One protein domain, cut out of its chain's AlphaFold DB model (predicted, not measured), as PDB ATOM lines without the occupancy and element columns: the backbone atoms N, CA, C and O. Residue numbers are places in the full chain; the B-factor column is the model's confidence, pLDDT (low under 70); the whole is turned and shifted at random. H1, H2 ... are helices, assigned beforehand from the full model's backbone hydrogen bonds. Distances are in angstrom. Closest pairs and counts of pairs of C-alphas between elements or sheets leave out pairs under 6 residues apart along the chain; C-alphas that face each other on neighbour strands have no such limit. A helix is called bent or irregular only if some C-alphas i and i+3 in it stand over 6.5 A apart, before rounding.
ATOM      1  N   LEU A  98     234.596 537.977 467.357       69.94
ATOM      2  CA  LEU A  98     235.131 536.663 467.000       69.94
ATOM      3  C   LEU A  98     236.630 536.556 467.315       69.94
ATOM      4  O   LEU A  98     237.058 535.553 467.881       69.94
ATOM      5  N   ALA A  99     237.422 537.575 466.975       59.06
ATOM      6  CA  ALA A  99     238.855 537.594 467.256       59.06
ATOM      7  C   ALA A  99     239.138 537.562 468.767       59.06
ATOM      8  O   ALA A  99     239.995 536.799 469.214       59.06
ATOM      9  N   ALA A 100     238.375 538.323 469.559       61.09
ATOM     10  CA  ALA A 100     238.464 538.307 471.017       61.09
ATOM     11  C   ALA A 100     238.121 536.923 471.593       61.09
ATOM     12  O   ALA A 100     238.873 536.387 472.406       61.09
ATOM     13  N   ALA A 101     237.039 536.300 471.115       69.75
ATOM     14  CA  ALA A 101     236.659 534.952 471.530       69.75
ATOM     15  C   ALA A 101     237.723 533.904 471.153       69.75
ATOM     16  O   ALA A 101     238.020 533.008 471.939       69.75
ATOM     17  N   GLN A 102     238.333 534.016 469.971       70.06
ATOM     18  CA  GLN A 102     239.411 533.119 469.540       70.06
ATOM     19  C   GLN A 102     240.675 533.270 470.394       70.06
ATOM     20  O   GLN A 102     241.284 532.260 470.750       70.06
ATOM     21  N   ALA A 103     241.050 534.501 470.753       56.31
ATOM     22  CA  ALA A 103     242.176 534.760 471.648       56.31
ATOM     23  C   ALA A 103     241.930 534.168 473.044       56.31
ATOM     24  O   ALA A 103     242.804 533.513 473.610       56.31
ATOM     25  N   GLU A 104     240.710 534.324 473.554       65.94
ATOM     26  CA  GLU A 104     240.291 533.780 474.841       65.94
ATOM     27  C   GLU A 104     240.298 532.245 474.865       65.94
ATOM     28  O   GLU A 104     240.799 531.632 475.807       65.94
ATOM     29  N   ILE A 105     239.812 531.603 473.798       72.12
ATOM     30  CA  ILE A 105     239.902 530.145 473.640       72.12
ATOM     31  C   ILE A 105     241.365 529.688 473.648       72.12
ATOM     32  O   ILE A 105     241.668 528.656 474.246       72.12
ATOM     33  N   GLY A 106     242.266 530.434 472.999       61.56
ATOM     34  CA  GLY A 106     243.707 530.174 473.049       61.56
ATOM     35  C   GLY A 106     244.234 530.200 474.483       61.56
ATOM     36  O   GLY A 106     244.748 529.195 474.964       61.56
ATOM     37  N   ARG A 107     243.985 531.298 475.201       71.19
ATOM     38  CA  ARG A 107     244.390 531.467 476.604       71.19
ATOM     39  C   ARG A 107     243.854 530.358 477.517       71.19
ATOM     40  O   ARG A 107     244.576 529.859 478.375       71.19
ATOM     41  N   LEU A 108     242.588 529.967 477.353       74.69
ATOM     42  CA  LEU A 108     241.971 528.902 478.149       74.69
ATOM     43  C   LEU A 108     242.558 527.519 477.838       74.69
ATOM     44  O   LEU A 108     242.664 526.692 478.740       74.69
ATOM     45  N   ARG A 109     242.948 527.259 476.584       78.00
ATOM     46  CA  ARG A 109     243.644 526.020 476.208       78.00
ATOM     47  C   ARG A 109     245.026 525.947 476.844       78.00
ATOM     48  O   ARG A 109     245.343 524.915 477.426       78.00
ATOM     49  N   ASP A 110     245.782 527.041 476.807       69.94
ATOM     50  CA  ASP A 110     247.098 527.112 477.446       69.94
ATOM     51  C   ASP A 110     246.980 526.881 478.960       69.94
ATOM     52  O   ASP A 110     247.662 526.021 479.517       69.94
ATOM     53  N   ALA A 111     246.025 527.550 479.619       73.44
ATOM     54  CA  ALA A 111     245.764 527.362 481.046       73.44
ATOM     55  C   ALA A 111     245.355 525.919 481.395       73.44
ATOM     56  O   ALA A 111     245.744 525.390 482.438       73.44
ATOM     57  N   LEU A 112     244.574 525.264 480.529       80.25
ATOM     58  CA  LEU A 112     244.190 523.866 480.706       80.25
ATOM     59  C   LEU A 112     245.396 522.928 480.584       80.25
ATOM     60  O   LEU A 112     245.515 521.980 481.360       80.25
ATOM     61  N   ASP A 113     246.277 523.163 479.617       82.56
ATOM     62  CA  ASP A 113     247.462 522.333 479.425       82.56
ATOM     63  C   ASP A 113     248.485 522.529 480.553       82.56
ATOM     64  O   ASP A 113     249.062 521.548 481.030       82.56
ATOM     65  N   ASP A 114     248.632 523.748 481.070       78.00
ATOM     66  CA  ASP A 114     249.430 524.016 482.269       78.00
ATOM     67  C   ASP A 114     248.848 523.324 483.508       78.00
ATOM     68  O   ASP A 114     249.587 522.710 484.284       78.00
ATOM     69  N   ALA A 115     247.523 523.340 483.676       77.75
ATOM     70  CA  ALA A 115     246.858 522.625 484.763       77.75
ATOM     71  C   ALA A 115     247.071 521.104 484.669       77.75
ATOM     72  O   ALA A 115     247.354 520.461 485.681       77.75
ATOM     73  N   LYS A 116     246.993 520.518 483.466       81.56
ATOM     74  CA  LYS A 116     247.283 519.087 483.257       81.56
ATOM     75  C   LYS A 116     248.720 518.743 483.627       81.56
ATOM     76  O   LYS A 116     248.934 517.790 484.368       81.56
ATOM     77  N   ARG A 117     249.697 519.529 483.159       81.75
ATOM     78  CA  ARG A 117     251.116 519.317 483.494       81.75
ATOM     79  C   ARG A 117     251.353 519.398 484.992       81.75
ATOM     80  O   ARG A 117     252.021 518.535 485.552       81.75
ATOM     81  N   PHE A 118     250.758 520.397 485.643       82.00
ATOM     82  CA  PHE A 118     250.816 520.525 487.091       82.00
ATOM     83  C   PHE A 118     250.295 519.259 487.779       82.00
ATOM     84  O   PHE A 118     250.987 518.717 488.633       82.00
ATOM     85  N   HIS A 119     249.134 518.744 487.369       78.81
ATOM     86  CA  HIS A 119     248.573 517.508 487.919       78.81
ATOM     87  C   HIS A 119     249.441 516.269 487.669       78.81
ATOM     88  O   HIS A 119     249.643 515.473 488.582       78.81
ATOM     89  N   GLU A 120     250.022 516.115 486.482       80.12
ATOM     90  CA  GLU A 120     250.936 515.000 486.201       80.12
ATOM     91  C   GLU A 120     252.206 515.054 487.062       80.12
ATOM     92  O   GLU A 120     252.712 514.024 487.517       80.12
ATOM     93  N   ASP A 121     252.741 516.250 487.301       80.00
ATOM     94  CA  ASP A 121     253.904 516.433 488.165       80.00
ATOM     95  C   ASP A 121     253.557 516.214 489.644       80.00
ATOM     96  O   ASP A 121     254.376 515.664 490.390       80.00
ATOM     97  N   GLN A 122     252.325 516.537 490.052       74.81
ATOM     98  CA  GLN A 122     251.782 516.197 491.370       74.81
ATOM     99  C   GLN A 122     251.715 514.686 491.571       74.81
ATOM    100  O   GLN A 122     252.223 514.185 492.571       74.81
ATOM    101  N   ASP A 123     251.155 513.945 490.614       74.00
ATOM    102  CA  ASP A 123     251.032 512.485 490.692       74.00
ATOM    103  C   ASP A 123     252.409 511.811 490.782       74.00
ATOM    104  O   ASP A 123     252.636 510.897 491.586       74.00
ATOM    105  N   LYS A 124     253.390 512.318 490.022       78.88
ATOM    106  CA  LYS A 124     254.786 511.867 490.125       78.88
ATOM    107  C   LYS A 124     255.383 512.183 491.495       78.88
ATOM    108  O   LYS A 124     256.097 511.336 492.037       78.88
ATOM    109  N   ALA A 125     255.131 513.366 492.054       74.88
ATOM    110  CA  ALA A 125     255.606 513.735 493.386       74.88
ATOM    111  C   ALA A 125     254.969 512.858 494.477       74.88
ATOM    112  O   ALA A 125     255.684 512.362 495.350       74.88
ATOM    113  N   PHE A 126     253.667 512.576 494.373       63.62
ATOM    114  CA  PHE A 126     252.937 511.665 495.255       63.62
ATOM    115  C   PHE A 126     253.506 510.252 495.252       63.62
ATOM    116  O   PHE A 126     253.698 509.669 496.318       63.62
ATOM    117  N   SER A 127     253.822 509.715 494.069       69.62
ATOM    118  CA  SER A 127     254.359 508.355 493.928       69.62
ATOM    119  C   SER A 127     255.701 508.140 494.646       69.62
ATOM    120  O   SER A 127     256.091 507.003 494.904       69.62
ATOM    121  N   LYS A 128     256.411 509.226 494.984       72.62
ATOM    122  CA  LYS A 128     257.742 509.204 495.606       72.62
ATOM    123  C   LYS A 128     257.724 509.452 497.119       72.62
ATOM    124  O   LYS A 128     258.796 509.444 497.722       72.62
ATOM    125  N   GLN A 129     256.564 509.697 497.739       63.19
ATOM    126  CA  GLN A 129     256.502 510.117 499.144       63.19
ATOM    127  C   GLN A 129     256.156 508.996 500.144       63.19
ATOM    128  O   GLN A 129     255.388 508.087 499.826       63.19
ATOM    129  N   PRO A 130     256.671 509.079 501.391       59.03
ATOM    130  CA  PRO A 130     256.294 508.169 502.468       59.03
ATOM    131  C   PRO A 130     254.833 508.386 502.921       59.03
ATOM    132  O   PRO A 130     254.387 509.534 503.000       59.03
ATOM    133  N   PRO A 131     254.104 507.331 503.336       63.44
ATOM    134  CA  PRO A 131     252.685 507.412 503.718       63.44
ATOM    135  C   PRO A 131     252.354 508.397 504.855       63.44
ATOM    136  O   PRO A 131     251.229 508.871 504.963       63.44
ATOM    137  N   SER A 132     253.321 508.729 505.716       67.81
ATOM    138  CA  SER A 132     253.110 509.576 506.897       67.81
ATOM    139  C   SER A 132     252.951 511.076 506.599       67.81
ATOM    140  O   SER A 132     252.495 511.806 507.476       67.81
ATOM    141  N   ALA A 133     253.293 511.549 505.392       61.50
ATOM    142  CA  ALA A 133     253.279 512.977 505.037       61.50
ATOM    143  C   ALA A 133     252.093 513.414 504.144       61.50
ATOM    144  O   ALA A 133     251.875 514.612 503.950       61.50
ATOM    145  N   GLN A 134     251.283 512.474 503.643       64.81
ATOM    146  CA  GLN A 134     250.262 512.743 502.615       64.81
ATOM    147  C   GLN A 134     249.189 513.768 503.050       64.81
ATOM    148  O   GLN A 134     248.794 514.627 502.265       64.81
ATOM    149  N   GLY A 135     248.735 513.742 504.309       70.81
ATOM    150  CA  GLY A 135     247.596 514.562 504.760       70.81
ATOM    151  C   GLY A 135     247.874 516.059 504.992       70.81
ATOM    152  O   GLY A 135     246.947 516.871 504.955       70.81
ATOM    153  N   GLN A 136     249.119 516.458 505.271       70.88
ATOM    154  CA  GLN A 136     249.498 517.881 505.349       70.88
ATOM    155  C   GLN A 136     249.742 518.459 503.955       70.88
ATOM    156  O   GLN A 136     249.337 519.584 503.675       70.88
ATOM    157  N   TRP A 137     250.327 517.654 503.072       66.75
ATOM    158  CA  TRP A 137     250.619 518.046 501.702       66.75
ATOM    159  C   TRP A 137     249.340 518.255 500.877       66.75
ATOM    160  O   TRP A 137     249.188 519.309 500.269       66.75
ATOM    161  N   HIS A 138     248.361 517.338 500.955       68.50
ATOM    162  CA  HIS A 138     247.056 517.511 500.293       68.50
ATOM    163  C   HIS A 138     246.365 518.824 500.690       68.50
ATOM    164  O   HIS A 138     245.803 519.511 499.845       68.50
ATOM    165  N   ARG A 139     246.429 519.212 501.969       74.06
ATOM    166  CA  ARG A 139     245.820 520.468 502.434       74.06
ATOM    167  C   ARG A 139     246.516 521.701 501.871       74.06
ATOM    168  O   ARG A 139     245.835 522.629 501.456       74.06
ATOM    169  N   HIS A 140     247.845 521.696 501.832       76.06
ATOM    170  CA  HIS A 140     248.605 522.791 501.234       76.06
ATOM    171  C   HIS A 140     248.344 522.904 499.723       76.06
ATOM    172  O   HIS A 140     248.208 524.000 499.198       76.06
ATOM    173  N   GLN A 141     248.162 521.771 499.046       69.94
ATOM    174  CA  GLN A 141     247.906 521.719 497.608       69.94
ATOM    175  C   GLN A 141     246.508 522.154 497.188       69.94
ATOM    176  O   GLN A 141     246.351 522.902 496.225       69.94
ATOM    177  N   HIS A 142     245.484 521.745 497.934       76.38
ATOM    178  CA  HIS A 142     244.134 522.254 497.707       76.38
ATOM    179  C   HIS A 142     244.089 523.777 497.889       76.38
ATOM    180  O   HIS A 142     243.391 524.457 497.144       76.38
ATOM    181  N   GLN A 143     244.871 524.312 498.831       77.56
ATOM    182  CA  GLN A 143     244.984 525.749 499.047       77.56
ATOM    183  C   GLN A 143     245.643 526.463 497.850       77.56
ATOM    184  O   GLN A 143     245.085 527.437 497.355       77.56
ATOM    185  N   GLU A 144     246.751 525.938 497.311       79.31
ATOM    186  CA  GLU A 144     247.403 526.497 496.111       79.31
ATOM    187  C   GLU A 144     246.497 526.459 494.864       79.31
ATOM    188  O   GLU A 144     246.495 527.393 494.058       79.31
ATOM    189  N   GLN A 145     245.699 525.396 494.689       75.81
ATOM    190  CA  GLN A 145     244.732 525.325 493.589       75.81
ATOM    191  C   GLN A 145     243.606 526.348 493.731       75.81
ATOM    192  O   GLN A 145     243.227 526.966 492.736       75.81
ATOM    193  N   ILE A 146     243.074 526.520 494.943       77.88
ATOM    194  CA  ILE A 146     242.039 527.522 495.218       77.88
ATOM    195  C   ILE A 146     242.572 528.914 494.879       77.88
ATOM    196  O   ILE A 146     241.925 529.636 494.129       77.88
ATOM    197  N   GLU A 147     243.780 529.253 495.329       80.25
ATOM    198  CA  GLU A 147     244.394 530.560 495.074       80.25
ATOM    199  C   GLU A 147     244.613 530.819 493.576       80.25
ATOM    200  O   GLU A 147     244.265 531.890 493.078       80.25
ATOM    201  N   ARG A 148     245.088 529.822 492.817       76.25
ATOM    202  CA  ARG A 148     245.232 529.948 491.354       76.25
ATOM    203  C   ARG A 148     243.903 530.142 490.635       76.25
ATOM    204  O   ARG A 148     243.836 530.909 489.676       76.25
ATOM    205  N   ILE A 149     242.858 529.439 491.063       75.56
ATOM    206  CA  ILE A 149     241.523 529.579 490.475       75.56
ATOM    207  C   ILE A 149     240.947 530.956 490.817       75.56
ATOM    208  O   ILE A 149     240.422 531.627 489.932       75.56
ATOM    209  N   GLU A 150     241.087 531.413 492.062       77.62
ATOM    210  CA  GLU A 150     240.670 532.753 492.481       77.62
ATOM    211  C   GLU A 150     241.401 533.855 491.706       77.62
ATOM    212  O   GLU A 150     240.793 534.858 491.336       77.62
ATOM    213  N   GLU A 151     242.689 533.677 491.419       75.88
ATOM    214  CA  GLU A 151     243.475 534.631 490.640       75.88
ATOM    215  C   GLU A 151     243.098 534.622 489.154       75.88
ATOM    216  O   GLU A 151     242.913 535.683 488.558       75.88
ATOM    217  N   ALA A 152     242.854 533.446 488.571       69.31
ATOM    218  CA  ALA A 152     242.337 533.329 487.209       69.31
ATOM    219  C   ALA A 152     240.928 533.937 487.056       69.31
ATOM    220  O   ALA A 152     240.608 534.495 486.005       69.31
ATOM    221  N   LEU A 153     240.094 533.861 488.100       72.12
ATOM    222  CA  LEU A 153     238.744 534.435 488.125       72.12
ATOM    223  C   LEU A 153     238.727 535.963 488.270       72.12
ATOM    224  O   LEU A 153     237.730 536.584 487.902       72.12
ATOM    225  N   LYS A 154     239.803 536.587 488.767       78.75
ATOM    226  CA  LYS A 154     239.915 538.056 488.838       78.75
ATOM    227  C   LYS A 154     240.074 538.710 487.458       78.75
ATOM    228  O   LYS A 154     239.802 539.900 487.337       78.75
ATOM    229  N   GLY A 155     240.440 537.940 486.426       54.34
ATOM    230  CA  GLY A 155     240.664 538.441 485.065       54.34
ATOM    231  C   GLY A 155     241.913 539.331 484.945       54.34
ATOM    232  O   GLY A 155     242.522 539.688 485.956       54.34
TER     233      GLY A 155
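Overview. This is residues 98 to 155 of the 158 residues of an uncharacterized protein of Acetobacter cerevisiae (UniProt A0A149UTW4). Two long helices, H1 and H2, make an open, narrow U: H1 runs one way, a tight turn follows at residues 128 to 130, and H2 folds back side by side with H1, with a wide gap between them. H1 is the longer arm, and its first residues, 98 to 110, stick out free. The printed part has 58 residues, with two named helices in the order H1, H2 and no named strand; the class is all helix. The whole is only just loose, close to extended, with a radius of gyration of the C-alphas of 15.2 A, and it spans 51 by 21 by 7 A.

Along the chain. H1, residues 98 to 127, is 43.5 A long from C-alpha 98 at (235.131, 536.663, 467.000) to C-alpha 127 at (254.359, 508.355, 493.928). H2, residues 131 to 153, is 34.2 A long and ends with C-alpha 153 at (238.744, 534.435, 488.125). H2 is irregular, with C-alphas 132 and 135 being 7.7 A apart, and it has a kink of 30 degrees near residue 138.

Arrangement. H1 and H2 are close but not clearly touching, with 1 pair of C-alphas within 8 A. Their closest C-alphas, those of Phe 126 and Gln 134, are 7.9 A apart. The helices run opposite ways at a shallow tilt of 9 degrees, and their centres are 16.9 A apart. In H1 every O i to N i+4 pair is within hydrogen-bond range; in H2 15 of 19 are.

Size, cuts and confidence. The outline is a rod, and the two C-alphas farthest apart, those of Leu 98 and Ser 132, are 51.5 A apart. The printed part has no cut, and the link from H1 to H2 is tight. Residues 116 to 121 and 127 to 133 also stand free. The mean pLDDT of the printed part is 72.2, and 21 residues are under 70, among them 98 to 101 and 129 to 134.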